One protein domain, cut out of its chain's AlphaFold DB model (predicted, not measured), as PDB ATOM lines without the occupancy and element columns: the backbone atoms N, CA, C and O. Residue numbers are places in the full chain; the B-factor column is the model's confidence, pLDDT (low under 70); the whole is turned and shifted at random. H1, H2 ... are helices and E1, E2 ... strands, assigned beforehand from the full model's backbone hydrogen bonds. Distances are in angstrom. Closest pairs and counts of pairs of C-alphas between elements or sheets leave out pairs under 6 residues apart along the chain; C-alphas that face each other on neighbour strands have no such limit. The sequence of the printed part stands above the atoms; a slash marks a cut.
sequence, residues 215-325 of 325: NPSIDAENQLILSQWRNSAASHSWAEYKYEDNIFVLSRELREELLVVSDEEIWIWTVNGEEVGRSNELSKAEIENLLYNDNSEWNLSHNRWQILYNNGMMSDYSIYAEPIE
ATOM      1  N   ASN A 215      30.907 -41.235 -24.535       96.81
ATOM      2  CA  ASN A 215      31.814 -42.374 -24.400       96.81
ATOM      3  C   ASN A 215      31.099 -43.731 -24.589       96.81
ATOM      4  O   ASN A 215      31.131 -44.565 -23.675       96.81
ATOM      5  N   PRO A 216      30.387 -43.934 -25.714       97.75
ATOM      6  CA  PRO A 216      29.554 -45.108 -25.897       97.75
ATOM      7  C   PRO A 216      30.386 -46.392 -25.999       97.75
ATOM      8  O   PRO A 216      31.518 -46.397 -26.488       97.75
ATOM      9  N   SER A 217      29.779 -47.493 -25.569       97.94
ATOM     10  CA  SER A 217      30.209 -48.869 -25.802       97.94
ATOM     11  C   SER A 217      29.007 -49.713 -26.239       97.94
ATOM     12  O   SER A 217      27.861 -49.361 -25.948       97.94
ATOM     13  N   ILE A 218      29.251 -50.812 -26.950       97.81
ATOM     14  CA  ILE A 218      28.203 -51.661 -27.525       97.81
ATOM     15  C   ILE A 218      28.216 -53.020 -26.834       97.81
ATOM     16  O   ILE A 218      29.171 -53.788 -26.944       97.81
ATOM     17  N   ASP A 219      27.107 -53.351 -26.184       97.69
ATOM     18  CA  ASP A 219      26.864 -54.665 -25.613       97.69
ATOM     19  C   ASP A 219      25.817 -55.409 -26.444       97.69
ATOM     20  O   ASP A 219      24.617 -55.394 -26.158       97.69
ATOM     21  N   ALA A 220      26.295 -56.073 -27.495       96.06
ATOM     22  CA  ALA A 220      25.455 -56.837 -28.412       96.06
ATOM     23  C   ALA A 220      24.793 -58.065 -27.760       96.06
ATOM     24  O   ALA A 220      23.732 -58.491 -28.214       96.06
ATOM     25  N   GLU A 221      25.383 -58.639 -26.703       95.19
ATOM     26  CA  GLU A 221      24.800 -59.792 -26.000       95.19
ATOM     27  C   GLU A 221      23.513 -59.390 -25.274       95.19
ATOM     28  O   GLU A 221      22.518 -60.117 -25.323       95.19
ATOM     29  N   ASN A 222      23.522 -58.214 -24.642       96.38
ATOM     30  CA  ASN A 222      22.379 -57.697 -23.893       96.38
ATOM     31  C   ASN A 222      21.523 -56.694 -24.681       96.38
ATOM     32  O   ASN A 222      20.490 -56.263 -24.165       96.38
ATOM     33  N   GLN A 223      21.923 -56.351 -25.910       97.69
ATOM     34  CA  GLN A 223      21.289 -55.331 -26.751       97.69
ATOM     35  C   GLN A 223      21.202 -53.971 -26.038       97.69
ATOM     36  O   GLN A 223      20.133 -53.366 -25.922       97.69
ATOM     37  N   LEU A 224      22.342 -53.519 -25.508       98.31
ATOM     38  CA  LEU A 224      22.478 -52.252 -24.794       98.31
ATOM     39  C   LEU A 224      23.580 -51.397 -25.409       98.31
ATOM     40  O   LEU A 224      24.656 -51.893 -25.743       98.31
ATOM     41  N   ILE A 225      23.334 -50.093 -25.466       98.75
ATOM     42  CA  ILE A 225      24.412 -49.112 -25.568       98.75
ATOM     43  C   ILE A 225      24.796 -48.724 -24.149       98.75
ATOM     44  O   ILE A 225      23.943 -48.338 -23.349       98.75
ATOM     45  N   LEU A 226      26.070 -48.867 -23.814       98.62
ATOM     46  CA  LEU A 226      26.610 -48.495 -22.515       98.62
ATOM     47  C   LEU A 226      27.328 -47.152 -22.615       98.62
ATOM     48  O   LEU A 226      27.803 -46.770 -23.678       98.62
ATOM     49  N   SER A 227      27.421 -46.435 -21.504       98.31
ATOM     50  CA  SER A 227      28.087 -45.134 -21.430       98.31
ATOM     51  C   SER A 227      28.747 -44.952 -20.077       98.31
ATOM     52  O   SER A 227      28.260 -45.471 -19.073       98.31
ATOM     53  N   GLN A 228      29.841 -44.198 -20.040       97.12
ATOM     54  CA  GLN A 228      30.549 -43.880 -18.805       97.12
ATOM     55  C   GLN A 228      31.194 -42.500 -18.871       97.12
ATOM     56  O   GLN A 228      31.796 -42.131 -19.879       97.12
ATOM     57  N   TRP A 229      31.098 -41.714 -17.805       95.56
ATOM     58  CA  TRP A 229      31.659 -40.365 -17.796       95.56
ATOM     59  C   TRP A 229      31.993 -39.872 -16.394       95.56
ATOM     60  O   TRP A 229      31.540 -40.385 -15.369       95.56
ATOM     61  N   ARG A 230      32.795 -38.809 -16.368       94.62
ATOM     62  CA  ARG A 230      33.164 -38.091 -15.157       94.62
ATOM     63  C   ARG A 230      32.248 -36.886 -14.954       94.62
ATOM     64  O   ARG A 230      32.241 -35.969 -15.769       94.62
ATOM     65  N   ASN A 231      31.530 -36.858 -13.832       93.88
ATOM     66  CA  ASN A 231      30.727 -35.705 -13.407       93.88
ATOM     67  C   ASN A 231      31.609 -34.633 -12.747       93.88
ATOM     68  O   ASN A 231      31.419 -33.433 -12.942       93.88
ATOM     69  N   SER A 232      32.573 -35.062 -11.925       93.06
ATOM     70  CA  SER A 232      33.524 -34.195 -11.223       93.06
ATOM     71  C   SER A 232      34.781 -34.973 -10.823       93.06
ATOM     72  O   SER A 232      34.916 -36.153 -11.114       93.06
ATOM     73  N   ALA A 233      35.730 -34.350 -10.116       90.25
ATOM     74  CA  ALA A 233      36.883 -35.074  -9.565       90.25
ATOM     75  C   ALA A 233      36.536 -36.192  -8.584       90.25
ATOM     76  O   ALA A 233      37.374 -37.054  -8.356       90.25
ATOM     77  N   ALA A 234      35.329 -36.173  -8.029       94.25
ATOM     78  CA  ALA A 234      34.894 -37.157  -7.062       94.25
ATOM     79  C   ALA A 234      33.461 -37.625  -7.349       94.25
ATOM     80  O   ALA A 234      32.671 -37.831  -6.433       94.25
ATOM     81  N   SER A 235      33.092 -37.720  -8.630       96.31
ATOM     82  CA  SER A 235      31.840 -38.346  -9.047       96.31
ATOM     83  C   SER A 235      31.914 -38.811 -10.499       96.31
ATOM     84  O   SER A 235      32.330 -38.051 -11.379       96.31
ATOM     85  N   HIS A 236      31.456 -40.038 -10.733       96.56
ATOM     86  CA  HIS A 236      31.428 -40.707 -12.032       96.56
ATOM     87  C   HIS A 236      30.068 -41.378 -12.220       96.56
ATOM     88  O   HIS A 236      29.416 -41.742 -11.236       96.56
ATOM     89  N   SER A 237      29.643 -41.524 -13.469       97.81
ATOM     90  CA  SER A 237      28.395 -42.196 -13.814       97.81
ATOM     91  C   SER A 237      28.622 -43.225 -14.915       97.81
ATOM     92  O   SER A 237      29.506 -43.073 -15.759       97.81
ATOM     93  N   TRP A 238      27.783 -44.253 -14.891       98.56
ATOM     94  CA  TRP A 238      27.652 -45.296 -15.898       98.56
ATOM     95  C   TRP A 238      26.182 -45.437 -16.251       98.56
ATOM     96  O   TRP A 238      25.326 -45.371 -15.370       98.56
ATOM     97  N   ALA A 239      25.871 -45.662 -17.518       98.62
ATOM     98  CA  ALA A 239      24.495 -45.793 -17.960       98.62
ATOM     99  C   ALA A 239      24.305 -46.898 -18.991       98.62
ATOM    100  O   ALA A 239      25.204 -47.217 -19.764       98.62
ATOM    101  N   GLU A 240      23.095 -47.447 -18.987       98.69
ATOM    102  CA  GLU A 240      22.595 -48.404 -19.964       98.69
ATOM    103  C   GLU A 240      21.465 -47.748 -20.756       98.69
ATOM    104  O   GLU A 240      20.502 -47.240 -20.171       98.69
ATOM    105  N   TYR A 241      21.550 -47.804 -22.079       98.75
ATOM    106  CA  TYR A 241      20.559 -47.284 -23.010       98.75
ATOM    107  C   TYR A 241      19.997 -48.418 -23.858       98.75
ATOM    108  O   TYR A 241      20.713 -49.343 -24.248       98.75
ATOM    109  N   LYS A 242      18.705 -48.324 -24.165       98.31
ATOM    110  CA  LYS A 242      18.002 -49.247 -25.056       98.31
ATOM    111  C   LYS A 242      17.497 -48.514 -26.277       98.31
ATOM    112  O   LYS A 242      17.070 -47.366 -26.168       98.31
ATOM    113  N   TYR A 243      17.495 -49.200 -27.410       97.94
ATOM    114  CA  TYR A 243      16.820 -48.717 -28.600       97.94
ATOM    115  C   TYR A 243      15.343 -49.136 -28.560       97.94
ATOM    116  O   TYR A 243      15.010 -50.310 -28.708       97.94
ATOM    117  N   GLU A 244      14.450 -48.180 -28.309       96.25
ATOM    118  CA  GLU A 244      13.007 -48.399 -28.185       96.25
ATOM    119  C   GLU A 244      12.255 -47.288 -28.928       96.25
ATOM    120  O   GLU A 244      12.644 -46.125 -28.892       96.25
ATOM    121  N   ASP A 245      11.175 -47.631 -29.639       95.06
ATOM    122  CA  ASP A 245      10.349 -46.667 -30.387       95.06
ATOM    123  C   ASP A 245      11.142 -45.745 -31.349       95.06
ATOM    124  O   ASP A 245      10.767 -44.598 -31.601       95.06
ATOM    125  N   ASN A 246      12.198 -46.293 -31.962       93.69
ATOM    126  CA  ASN A 246      13.139 -45.632 -32.876       93.69
ATOM    127  C   ASN A 246      14.064 -44.578 -32.240       93.69
ATOM    128  O   ASN A 246      14.607 -43.735 -32.956       93.69
ATOM    129  N   ILE A 247      14.245 -44.607 -30.918       97.50
ATOM    130  CA  ILE A 247      15.163 -43.718 -30.199       97.50
ATOM    131  C   ILE A 247      15.983 -44.488 -29.162       97.50
ATOM    132  O   ILE A 247      15.573 -45.540 -28.676       97.50
ATOM    133  N   PHE A 248      17.136 -43.939 -28.792       98.38
ATOM    134  CA  PHE A 248      17.936 -44.439 -27.679       98.38
ATOM    135  C   PHE A 248      17.443 -43.814 -26.373       98.38
ATOM    136  O   PHE A 248      17.382 -42.592 -26.237       98.38
ATOM    137  N   VAL A 249      17.065 -44.653 -25.410       98.19
ATOM    138  CA  VAL A 249      16.457 -44.245 -24.139       98.19
ATOM    139  C   VAL A 249      17.309 -44.738 -22.980       98.19
ATOM    140  O   VAL A 249      17.624 -45.925 -22.901       98.19
ATOM    141  N   LEU A 250      17.641 -43.835 -22.053       98.38
ATOM    142  CA  LEU A 250      18.290 -44.178 -20.788       98.38
ATOM    143  C   LEU A 250      17.405 -45.154 -19.999       98.38
ATOM    144  O   LEU A 250      16.310 -44.802 -19.560       98.38
ATOM    145  N   SER A 251      17.890 -46.377 -19.808       97.81
ATOM    146  CA  SER A 251      17.209 -47.427 -19.049       97.81
ATOM    147  C   SER A 251      17.620 -47.403 -17.577       97.81
ATOM    148  O   SER A 251      16.772 -47.552 -16.693       97.81
ATOM    149  N   ARG A 252      18.921 -47.263 -17.300       97.88
ATOM    150  CA  ARG A 252      19.485 -47.235 -15.942       97.88
ATOM    151  C   ARG A 252      20.715 -46.337 -15.892       97.88
ATOM    152  O   ARG A 252      21.507 -46.348 -16.826       97.88
ATOM    153  N   GLU A 253      20.908 -45.646 -14.776       98.62
ATOM    154  CA  GLU A 253      22.138 -44.923 -14.443       98.62
ATOM    155  C   GLU A 253      22.644 -45.371 -13.068       98.62
ATOM    156  O   GLU A 253      21.883 -45.380 -12.099       98.62
ATOM    157  N   LEU A 254      23.923 -45.727 -12.988       98.69
ATOM    158  CA  LEU A 254      24.697 -45.832 -11.760       98.69
ATOM    159  C   LEU A 254      25.515 -44.561 -11.613       98.69
ATOM    160  O   LEU A 254      26.243 -44.187 -12.527       98.69
ATOM    161  N   ARG A 255      25.478 -43.960 -10.433       98.50
ATOM    162  CA  ARG A 255      26.352 -42.846 -10.082       98.50
ATOM    163  C   ARG A 255      27.078 -43.145  -8.792       98.50
ATOM    164  O   ARG A 255      26.453 -43.543  -7.810       98.50
ATOM    165  N   GLU A 256      28.375 -42.875  -8.790       97.38
ATOM    166  CA  GLU A 256      29.164 -42.753  -7.574       97.38
ATOM    167  C   GLU A 256      29.493 -41.289  -7.295       97.38
ATOM    168  O   GLU A 256      29.740 -40.494  -8.209       97.38
ATOM    169  N   GLU A 257      29.489 -40.911  -6.023       97.75
ATOM    170  CA  GLU A 257      29.878 -39.573  -5.594       97.75
ATOM    171  C   GLU A 257      30.483 -39.560  -4.196       97.75
ATOM    172  O   GLU A 257      30.072 -40.309  -3.310       97.75
ATOM    173  N   LEU A 258      31.459 -38.681  -3.996       97.12
ATOM    174  CA  LEU A 258      32.073 -38.441  -2.704       97.12
ATOM    175  C   LEU A 258      31.268 -37.413  -1.909       97.12
ATOM    176  O   LEU A 258      31.131 -36.254  -2.306       97.12
ATOM    177  N   LEU A 259      30.815 -37.823  -0.730       95.88
ATOM    178  CA  LEU A 259      30.258 -36.962   0.297       95.88
ATOM    179  C   LEU A 259      31.296 -36.747   1.407       95.88
ATOM    180  O   LEU A 259      31.800 -37.705   1.987       95.88
ATOM    181  N   VAL A 260      31.564 -35.483   1.746       93.25
ATOM    182  CA  VAL A 260      32.430 -35.115   2.876       93.25
ATOM    183  C   VAL A 260      31.569 -34.635   4.045       93.25
ATOM    184  O   VAL A 260      30.905 -33.599   3.946       93.25
ATOM    185  N   VAL A 261      31.577 -35.364   5.165       90.75
ATOM    186  CA  VAL A 261      30.843 -35.003   6.392       90.75
ATOM    187  C   VAL A 261      31.802 -34.959   7.571       90.75
ATOM    188  O   VAL A 261      32.327 -35.988   7.970       90.75
ATOM    189  N   SER A 262      31.992 -33.779   8.171       84.31
ATOM    190  CA  SER A 262      32.797 -33.615   9.397       84.31
ATOM    191  C   SER A 262      34.167 -34.317   9.330       84.31
ATOM    192  O   SER A 262      34.541 -35.029  10.257       84.31
ATOM    193  N   ASP A 263      34.884 -34.103   8.221       87.25
ATOM    194  CA  ASP A 263      36.199 -34.676   7.889       87.25
ATOM    195  C   ASP A 263      36.217 -36.183   7.544       87.25
ATOM    196  O   ASP A 263      37.289 -36.761   7.369       87.25
ATOM    197  N   GLU A 264      35.053 -36.826   7.400       93.62
ATOM    198  CA  GLU A 264      34.919 -38.183   6.855       93.62
ATOM    199  C   GLU A 264      34.577 -38.137   5.359       93.62
ATOM    200  O   GLU A 264      33.659 -37.427   4.942       93.62
ATOM    201  N   GLU A 265      35.307 -38.917   4.563       95.81
ATOM    202  CA  GLU A 265      35.079 -39.137   3.134       95.81
ATOM    203  C   GLU A 265      34.249 -40.409   2.926       95.81
ATOM    204  O   GLU A 265      34.702 -41.519   3.221       95.81
ATOM    205  N   ILE A 266      33.025 -40.252   2.421       97.19
ATOM    206  CA  ILE A 266      32.075 -41.344   2.207       97.19
ATOM    207  C   ILE A 266      31.694 -41.373   0.730       97.19
ATOM    208  O   ILE A 266      31.106 -40.424   0.224       97.19
ATOM    209  N   TRP A 267      31.982 -42.473   0.044       97.75
ATOM    210  CA  TRP A 267      31.444 -42.714  -1.291       97.75
ATOM    211  C   TRP A 267      30.011 -43.219  -1.185       97.75
ATOM    212  O   TRP A 267      29.728 -44.125  -0.398       97.75
ATOM    213  N   ILE A 268      29.125 -42.624  -1.975       98.19
ATOM    214  CA  ILE A 268      27.716 -42.984  -2.091       98.19
ATOM    215  C   ILE A 268      27.479 -43.498  -3.503       98.19
ATOM    216  O   ILE A 268      27.883 -42.856  -4.473       98.19
ATOM    217  N   TRP A 269      26.796 -44.635  -3.607       98.50
ATOM    218  CA  TRP A 269      26.360 -45.195  -4.882       98.50
ATOM    219  C   TRP A 269      24.849 -45.087  -5.003       98.50
ATOM    220  O   TRP A 269      24.114 -45.459  -4.084       98.50
ATOM    221  N   THR A 270      24.383 -44.603  -6.150       98.50
ATOM    222  CA  THR A 270      22.958 -44.499  -6.470       98.50
ATOM    223  C   THR A 270      22.651 -45.183  -7.792       98.50
ATOM    224  O   THR A 270      23.447 -45.107  -8.724       98.50
ATOM    225  N   VAL A 271      21.493 -45.834  -7.881       98.50
ATOM    226  CA  VAL A 271      20.928 -46.348  -9.131       98.50
ATOM    227  C   VAL A 271      19.636 -45.596  -9.405       98.50
ATOM    228  O   VAL A 271      18.720 -45.621  -8.587       98.50
ATOM    229  N   ASN A 272      19.557 -44.898 -10.538       97.75
ATOM    230  CA  ASN A 272      18.426 -44.034 -10.899       97.75
ATOM    231  C   ASN A 272      18.068 -43.012  -9.798       97.75
ATOM    232  O   ASN A 272      16.899 -42.705  -9.565       97.75
ATOM    233  N   GLY A 273      19.087 -42.506  -9.097       96.75
ATOM    234  CA  GLY A 273      18.939 -41.562  -7.987       96.75
ATOM    235  C   GLY A 273      18.540 -42.188  -6.646       96.75
ATOM    236  O   GLY A 273      18.452 -41.467  -5.653       96.75
ATOM    237  N   GLU A 274      18.325 -43.504  -6.579       98.25
ATOM    238  CA  GLU A 274      18.083 -44.220  -5.325       98.25
ATOM    239  C   GLU A 274      19.396 -44.760  -4.756       98.25
ATOM    240  O   GLU A 274      20.153 -45.434  -5.449       98.25
ATOM    241  N   GLU A 275      19.682 -44.469  -3.489       98.12
ATOM    242  CA  GLU A 275      20.896 -44.935  -2.818       98.12
ATOM    243  C   GLU A 275      20.896 -46.459  -2.645       98.12
ATOM    244  O   GLU A 275      19.963 -47.034  -2.084       98.12
ATOM    245  N   VAL A 276      21.973 -47.101  -3.098       98.00
ATOM    246  CA  VAL A 276      22.167 -48.556  -3.017       98.00
ATOM    247  C   VAL A 276      23.321 -48.959  -2.100       98.00
ATOM    248  O   VAL A 276      23.447 -50.136  -1.762       98.00
ATOM    249  N   GLY A 277      24.157 -48.012  -1.667       97.81
ATOM    250  CA  GLY A 277      25.229 -48.298  -0.724       97.81
ATOM    251  C   GLY A 277      26.101 -47.101  -0.365       97.81
ATOM    252  O   GLY A 277      26.119 -46.088  -1.069       97.81
ATOM    253  N   ARG A 278      26.872 -47.271   0.715       98.12
ATOM    254  CA  ARG A 278      27.867 -46.307   1.202       98.12
ATOM    255  C   ARG A 278      29.157 -46.988   1.620       98.12
ATOM    256  O   ARG A 278      29.133 -48.084   2.185       98.12
ATOM    257  N   SER A 279      30.288 -46.323   1.415       97.31
ATOM    258  CA  SER A 279      31.602 -46.893   1.735       97.31
ATOM    259  C   SER A 279      31.867 -47.085   3.229       97.31
ATOM    260  O   SER A 279      32.741 -47.868   3.587       97.31
ATOM    261  N   ASN A 280      31.149 -46.381   4.106       96.12
ATOM    262  CA  ASN A 280      31.264 -46.545   5.558       96.12
ATOM    263  C   ASN A 280      30.282 -47.584   6.137       96.12
ATOM    264  O   ASN A 280      30.380 -47.933   7.315       96.12
ATOM    265  N   GLU A 281      29.369 -48.104   5.315       97.56
ATOM    266  CA  GLU A 281      28.395 -49.137   5.690       97.56
ATOM    267  C   GLU A 281      28.739 -50.499   5.080       97.56
ATOM    268  O   GLU A 281      28.480 -51.534   5.694       97.56
ATOM    269  N   LEU A 282      29.349 -50.497   3.892       98.06
ATOM    270  CA  LEU A 282      29.725 -51.694   3.152       98.06
ATOM    271  C   LEU A 282      31.209 -52.021   3.323       98.06
ATOM    272  O   LEU A 282      32.085 -51.157   3.278       98.06
ATOM    273  N   SER A 283      31.517 -53.307   3.457       97.81
ATOM    274  CA  SER A 283      32.886 -53.796   3.333       97.81
ATOM    275  C   SER A 283      33.378 -53.697   1.888       97.81
ATOM    276  O   SER A 283      32.596 -53.707   0.940       97.81
ATOM    277  N   LYS A 284      34.704 -53.719   1.692       96.38
ATOM    278  CA  LYS A 284      35.294 -53.761   0.345       96.38
ATOM    279  C   LYS A 284      34.710 -54.893  -0.512       96.38
ATOM    280  O   LYS A 284      34.404 -54.672  -1.671       96.38
ATOM    281  N   ALA A 285      34.534 -56.089   0.049       97.50
ATOM    282  CA  ALA A 285      33.990 -57.222  -0.700       97.50
ATOM    283  C   ALA A 285      32.526 -57.008  -1.123       97.50
ATOM    284  O   ALA A 285      32.131 -57.458  -2.195       97.50
ATOM    285  N   GLU A 286      31.729 -56.321  -0.302       98.06
ATOM    286  CA  GLU A 286      30.355 -55.952  -0.658       98.06
ATOM    287  C   GLU A 286      30.335 -54.896  -1.764       98.06
ATOM    288  O   GLU A 286      29.543 -55.033  -2.687       98.06
ATOM    289  N   ILE A 287      31.247 -53.919  -1.737       97.62
ATOM    290  CA  ILE A 287      31.399 -52.911  -2.801       97.62
ATOM    291  C   ILE A 287      31.809 -53.569  -4.128       97.62
ATOM    292  O   ILE A 287      31.211 -53.302  -5.167       97.62
ATOM    293  N   GLU A 288      32.785 -54.482  -4.104       96.56
ATOM    294  CA  GLU A 288      33.218 -55.227  -5.296       96.56
ATOM    295  C   GLU A 288      32.068 -56.036  -5.913       96.56
ATOM    296  O   GLU A 288      31.892 -56.029  -7.130       96.56
ATOM    297  N   ASN A 289      31.259 -56.701  -5.078       97.19
ATOM    298  CA  ASN A 289      30.082 -57.452  -5.524       97.19
ATOM    299  C   ASN A 289      28.914 -56.553  -5.951       97.19
ATOM    300  O   ASN A 289      28.064 -57.001  -6.711       97.19
ATOM    301  N   LEU A 290      28.843 -55.322  -5.442       97.12
ATOM    302  CA  LEU A 290      27.817 -54.352  -5.816       97.12
ATOM    303  C   LEU A 290      28.105 -53.720  -7.183       97.12
ATOM    304  O   LEU A 290      27.163 -53.378  -7.891       97.12
ATOM    305  N   LEU A 291      29.384 -53.539  -7.532       96.88
ATOM    306  CA  LEU A 291      29.788 -52.681  -8.650       96.88
ATOM    307  C   LEU A 291      30.637 -53.405  -9.695       96.88
ATOM    308  O   LEU A 291      30.284 -53.398 -10.870       96.88
ATOM    309  N   TYR A 292      31.735 -54.038  -9.296       94.81
ATOM    310  CA  TYR A 292      32.852 -54.275 -10.212       94.81
ATOM    311  C   TYR A 292      32.910 -55.671 -10.815       94.81
ATOM    312  O   TYR A 292      33.247 -55.787 -11.987       94.81
ATOM    313  N   ASN A 293      32.618 -56.716 -10.042       94.44
ATOM    314  CA  ASN A 293      32.880 -58.094 -10.465       94.44
ATOM    315  C   ASN A 293      31.651 -58.803 -11.058       94.44
ATOM    316  O   ASN A 293      30.554 -58.258 -11.070       94.44
ATOM    317  N   ASP A 294      31.821 -60.061 -11.470       94.44
ATOM    318  CA  ASP A 294      30.770 -60.877 -12.103       94.44
ATOM    319  C   ASP A 294      29.531 -61.150 -11.226       94.44
ATOM    320  O   ASP A 294      28.525 -61.654 -11.724       94.44
ATOM    321  N   ASN A 295      29.579 -60.859  -9.920       94.81
ATOM    322  CA  ASN A 295      28.397 -60.931  -9.054       94.81
ATOM    323  C   ASN A 295      27.547 -59.651  -9.112       94.81
ATOM    324  O   ASN A 295      26.413 -59.666  -8.632       94.81
ATOM    325  N   SER A 296      28.097 -58.562  -9.651       95.56
ATOM    326  CA  SER A 296      27.419 -57.286  -9.852       95.56
ATOM    327  C   SER A 296      26.619 -57.309 -11.149       95.56
ATOM    328  O   SER A 296      27.101 -57.776 -12.179       95.56
ATOM    329  N   GLU A 297      25.424 -56.719 -11.129       94.06
ATOM    330  CA  GLU A 297      24.666 -56.451 -12.358       94.06
ATOM    331  C   GLU A 297      25.374 -55.436 -13.272       94.06
ATOM    332  O   GLU A 297      25.181 -55.463 -14.484       94.06
ATOM    333  N   TRP A 298      26.202 -54.556 -12.699       96.25
ATOM    334  CA  TRP A 298      26.960 -53.545 -13.440       96.25
ATOM    335  C   TRP A 298      28.258 -54.104 -14.019       96.25
ATOM    336  O   TRP A 298      28.640 -53.726 -15.123       96.25
ATOM    337  N   ASN A 299      28.920 -55.010 -13.292       96.19
ATOM    338  CA  ASN A 299      30.189 -55.639 -13.672       96.19
ATOM    339  C   ASN A 299      31.192 -54.639 -14.293       96.19
ATOM    340  O   ASN A 299      31.655 -54.814 -15.420       96.19
ATOM    341  N   LEU A 300      31.475 -53.537 -13.585       96.31
ATOM    342  CA  LEU A 300      32.257 -52.406 -14.112       96.31
ATOM    343  C   LEU A 300      33.712 -52.751 -14.478       96.31
ATOM    344  O   LEU A 300      34.373 -51.958 -15.137       96.31
ATOM    345  N   SER A 301      34.238 -53.900 -14.045       94.06
ATOM    346  CA  SER A 301      35.559 -54.390 -14.467       94.06
ATOM    347  C   SER A 301      35.521 -55.233 -15.745       94.06
ATOM    348  O   SER A 301      36.575 -55.627 -16.245       94.06
ATOM    349  N   HIS A 302      34.333 -55.546 -16.263       95.50
ATOM    350  CA  HIS A 302      34.178 -56.301 -17.496       95.50
ATOM    351  C   HIS A 302      34.446 -55.423 -18.714       95.50
ATOM    352  O   HIS A 302      34.060 -54.256 -18.767       95.50
ATOM    353  N   ASN A 303      34.995 -56.026 -19.765       95.06
ATOM    354  CA  ASN A 303      35.308 -55.334 -21.012       95.06
ATOM    355  C   ASN A 303      34.074 -54.845 -21.800       95.06
ATOM    356  O   ASN A 303      34.232 -54.218 -22.838       95.06
ATOM    357  N   ARG A 304      32.852 -55.086 -21.302       95.50
ATOM    358  CA  ARG A 304      31.618 -54.585 -21.931       95.50
ATOM    359  C   ARG A 304      31.523 -53.062 -21.867       95.50
ATOM    360  O   ARG A 304      30.766 -52.485 -22.621       95.50
ATOM    361  N   TRP A 305      32.286 -52.432 -20.970       97.19
ATOM    362  CA  TRP A 305      32.361 -50.980 -20.794       97.19
ATOM    363  C   TRP A 305      33.498 -50.323 -21.592       97.19
ATOM    364  O   TRP A 305      33.741 -49.126 -21.432       97.19
ATOM    365  N   GLN A 306      34.230 -51.082 -22.414       96.81
ATOM    366  CA  GLN A 306      35.287 -50.528 -23.261       96.81
ATOM    367  C   GLN A 306      34.680 -49.633 -24.338       96.81
ATOM    368  O   GLN A 306      33.858 -50.091 -25.130       96.81
ATOM    369  N   ILE A 307      35.057 -48.358 -24.350       96.06
ATOM    370  CA  ILE A 307      34.477 -47.381 -25.279       96.06
ATOM    371  C   ILE A 307      34.958 -47.633 -26.706       96.06
ATOM    372  O   ILE A 307      36.071 -48.121 -26.898       96.06
ATOM    373  N   LEU A 308      34.152 -47.234 -27.690       95.19
ATOM    374  CA  LEU A 308      34.449 -47.447 -29.112       95.19
ATOM    375  C   LEU A 308      35.820 -46.888 -29.523       95.19
ATOM    376  O   LEU A 308      36.614 -47.592 -30.131       95.19
ATOM    377  N   TYR A 309      36.131 -45.658 -29.105       93.50
ATOM    378  CA  TYR A 309      37.298 -44.918 -29.590       93.50
ATOM    379  C   TYR A 309      38.657 -45.594 -29.344       93.50
ATOM    380  O   TYR A 309      39.502 -45.646 -30.231       93.50
ATOM    381  N   ASN A 310      38.907 -46.068 -28.123       92.12
ATOM    382  CA  ASN A 310      40.233 -46.535 -27.697       92.12
ATOM    383  C   ASN A 310      40.183 -47.808 -26.837       92.12
ATOM    384  O   ASN A 310      41.198 -48.206 -26.264       92.12
ATOM    385  N   ASN A 311      39.013 -48.442 -26.712       94.50
ATOM    386  CA  ASN A 311      38.755 -49.555 -25.793       94.50
ATOM    387  C   ASN A 311      39.043 -49.237 -24.309       94.50
ATOM    388  O   ASN A 311      39.295 -50.139 -23.503       94.50
ATOM    389  N   GLY A 312      39.023 -47.954 -23.946       93.31
ATOM    390  CA  GLY A 312      39.282 -47.469 -22.600       93.31
ATOM    391  C   GLY A 312      38.088 -47.629 -21.661       93.31
ATOM    392  O   GLY A 312      36.939 -47.755 -22.085       93.31
ATOM    393  N   MET A 313      38.364 -47.602 -20.358       94.25
ATOM    394  CA  MET A 313      37.391 -47.742 -19.276       94.25
ATOM    395  C   MET A 313      37.479 -46.580 -18.281       94.25
ATOM    396  O   MET A 313      38.556 -46.059 -17.989       94.25
ATOM    397  N   MET A 314      36.337 -46.132 -17.753       93.38
ATOM    398  CA  MET A 314      36.318 -45.080 -16.726       93.38
ATOM    399  C   MET A 314      36.931 -45.598 -15.418       93.38
ATOM    400  O   MET A 314      37.597 -44.854 -14.704       93.38
ATOM    401  N   SER A 315      36.764 -46.892 -15.125       87.19
ATOM    402  CA  SER A 315      37.251 -47.540 -13.900       87.19
ATOM    403  C   SER A 315      38.769 -47.468 -13.710       87.19
ATOM    404  O   SER A 315      39.245 -47.506 -12.577       87.19
ATOM    405  N   ASP A 316      39.535 -47.380 -14.799       90.06
ATOM    406  CA  ASP A 316      40.996 -47.252 -14.781       90.06
ATOM    407  C   ASP A 316      41.494 -45.968 -15.467       90.06
ATOM    408  O   ASP A 316      42.699 -45.797 -15.651       90.06
ATOM    409  N   TYR A 317      40.576 -45.049 -15.790       90.00
ATOM    410  CA  TYR A 317      40.834 -43.781 -16.477       90.00
ATOM    411  C   TYR A 317      41.451 -43.919 -17.879       90.00
ATOM    412  O   TYR A 317      41.884 -42.918 -18.456       90.00
ATOM    413  N   SER A 318      41.466 -45.119 -18.469       92.31
ATOM    414  CA  SER A 318      42.009 -45.326 -19.815       92.31
ATOM    415  C   SER A 318      41.135 -44.735 -20.923       92.31
ATOM    416  O   SER A 318      41.625 -44.583 -22.037       92.31
ATOM    417  N   ILE A 319      39.904 -44.288 -20.628       89.81
ATOM    418  CA  ILE A 319      39.088 -43.498 -21.577       89.81
ATOM    419  C   ILE A 319      39.799 -42.244 -22.103       89.81
ATOM    420  O   ILE A 319      39.431 -41.746 -23.158       89.81
ATOM    421  N   TYR A 320      40.821 -41.749 -21.399       88.31
ATOM    422  CA  TYR A 320      41.596 -40.565 -21.779       88.31
ATOM    423  C   TYR A 320      42.879 -40.876 -22.556       88.31
ATOM    424  O   TYR A 320      43.666 -39.968 -22.817       88.31
ATOM    425  N   ALA A 321      43.144 -42.147 -22.861       88.56
ATOM    426  CA  ALA A 321      44.292 -42.529 -23.666       88.56
ATOM    427  C   ALA A 321      44.029 -42.273 -25.157       88.56
ATOM    428  O   ALA A 321      42.887 -42.278 -25.608       88.56
ATOM    429  N   GLU A 322      45.092 -42.109 -25.936       85.88
ATOM    430  CA  GLU A 322      44.968 -42.204 -27.390       85.88
ATOM    431  C   GLU A 322      44.721 -43.665 -27.810       85.88
ATOM    432  O   GLU A 322      45.152 -44.583 -27.095       85.88
ATOM    433  N   PRO A 323      44.061 -43.905 -28.957       83.38
ATOM    434  CA  PRO A 323      43.972 -45.229 -29.555       83.38
ATOM    435  C   PRO A 323      45.370 -45.823 -29.773       83.38
ATOM    436  O   PRO A 323      46.329 -45.113 -30.086       83.38
ATOM    437  N   ILE A 324      45.503 -47.134 -29.575       73.19
ATOM    438  CA  ILE A 324      46.761 -47.846 -29.820       73.19
ATOM    439  C   ILE A 324      46.816 -48.198 -31.311       73.19
ATOM    440  O   ILE A 324      45.951 -48.939 -31.771       73.19
ATOM    441  N   GLU A 325      47.825 -47.683 -32.023       58.19
ATOM    442  CA  GLU A 325      48.139 -48.036 -33.423       58.19
ATOM    443  C   GLU A 325      48.549 -49.505 -33.616       58.19
ATOM    444  O   GLU A 325      49.321 -50.044 -32.777       58.19
TER     445      GLU A 325
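What this domain is: This is residues 215 to 325 of the 325 residues of an uncharacterized protein of Lachnospiraceae bacterium A4 (UniProt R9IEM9). The domain is one long, strongly twisted sheet of six strands that follow each other as hairpins, with the long strand E4 joining an E1 to E3 part to an E5 to E6 part. The short helix H1 only grazes the sheet near E6 and E5, and from it a long stretch without named elements, residues 293 to 325, winds back to the E1 edge of the sheet. The printed part has 111 residues, with E1, E2, E3, E4, E5, E6 and then H1 along the chain; the strands lie side by side in that same order, all antiparallel. The class is mostly strand. The whole is compact, with a radius of gyration of the C-alphas of 14.8 A and spans of 45 by 37 by 25 A.

Where its parts are: E1, residues 216 to 219, is 9.9 A long and begins at C-alpha 216, (29.554, -45.108, -25.897). E2, residues 224 to 232, is 25.1 A long, and E3, residues 235 to 244, is 28.7 A long. E4, residues 247 to 261, is the longest strand, 40.8 A, and ends at C-alpha 261, (30.843, -35.003, 6.392). E5, residues 264 to 271, is 22.8 A long, and E6, residues 274 to 278, is 11.9 A long. H1, residues 284 to 292, is 10.8 A long and ends at C-alpha 292, (32.852, -54.275, -10.212).

How they stand to each other: The strands form a meander, each the antiparallel neighbour of the one before. At edge strand E1, N 217 and O 226 of E2 are 2.8 A apart. E2 and E3 stand at 155 degrees between their directions, with N 227 and O 239 at 2.9 A. E3 and E4 stand at 165 degrees; N 238 and O 254 are 2.8 A apart. Along E4, C-alphas 247 and 257 face 244 and 235 of E3, at 5.5 A and 4.2 A, while C-alphas 253 and 261 face 271 and 264 of E5, at 5.6 A and 5.2 A. N 259 of E4 and O 266 of E5 are 2.8 A apart. E5 and edge strand E6 stand at 143 degrees, with N 271 and O 274 at 2.8 A. E1 and E6 are apart. H1 is on the sheet but only grazes it, with residues 286 to 291; the closest C-alphas of E6 and H1, those of Gly 277 and Ile 287, are 8.0 A apart. In H1 every O i to N i+4 pair is within hydrogen-bond range.

The domain as a whole: The two C-alphas farthest apart, those of Asn 246 and Ser 262, are 48.1 A apart. From edge to edge of the sheet the strands' lines turn by 88 degrees. The links between the named elements are tight, and the printed part has no cut. Mean pLDDT of the printed part is 95.1; residue 325, the chain's last, is under 70.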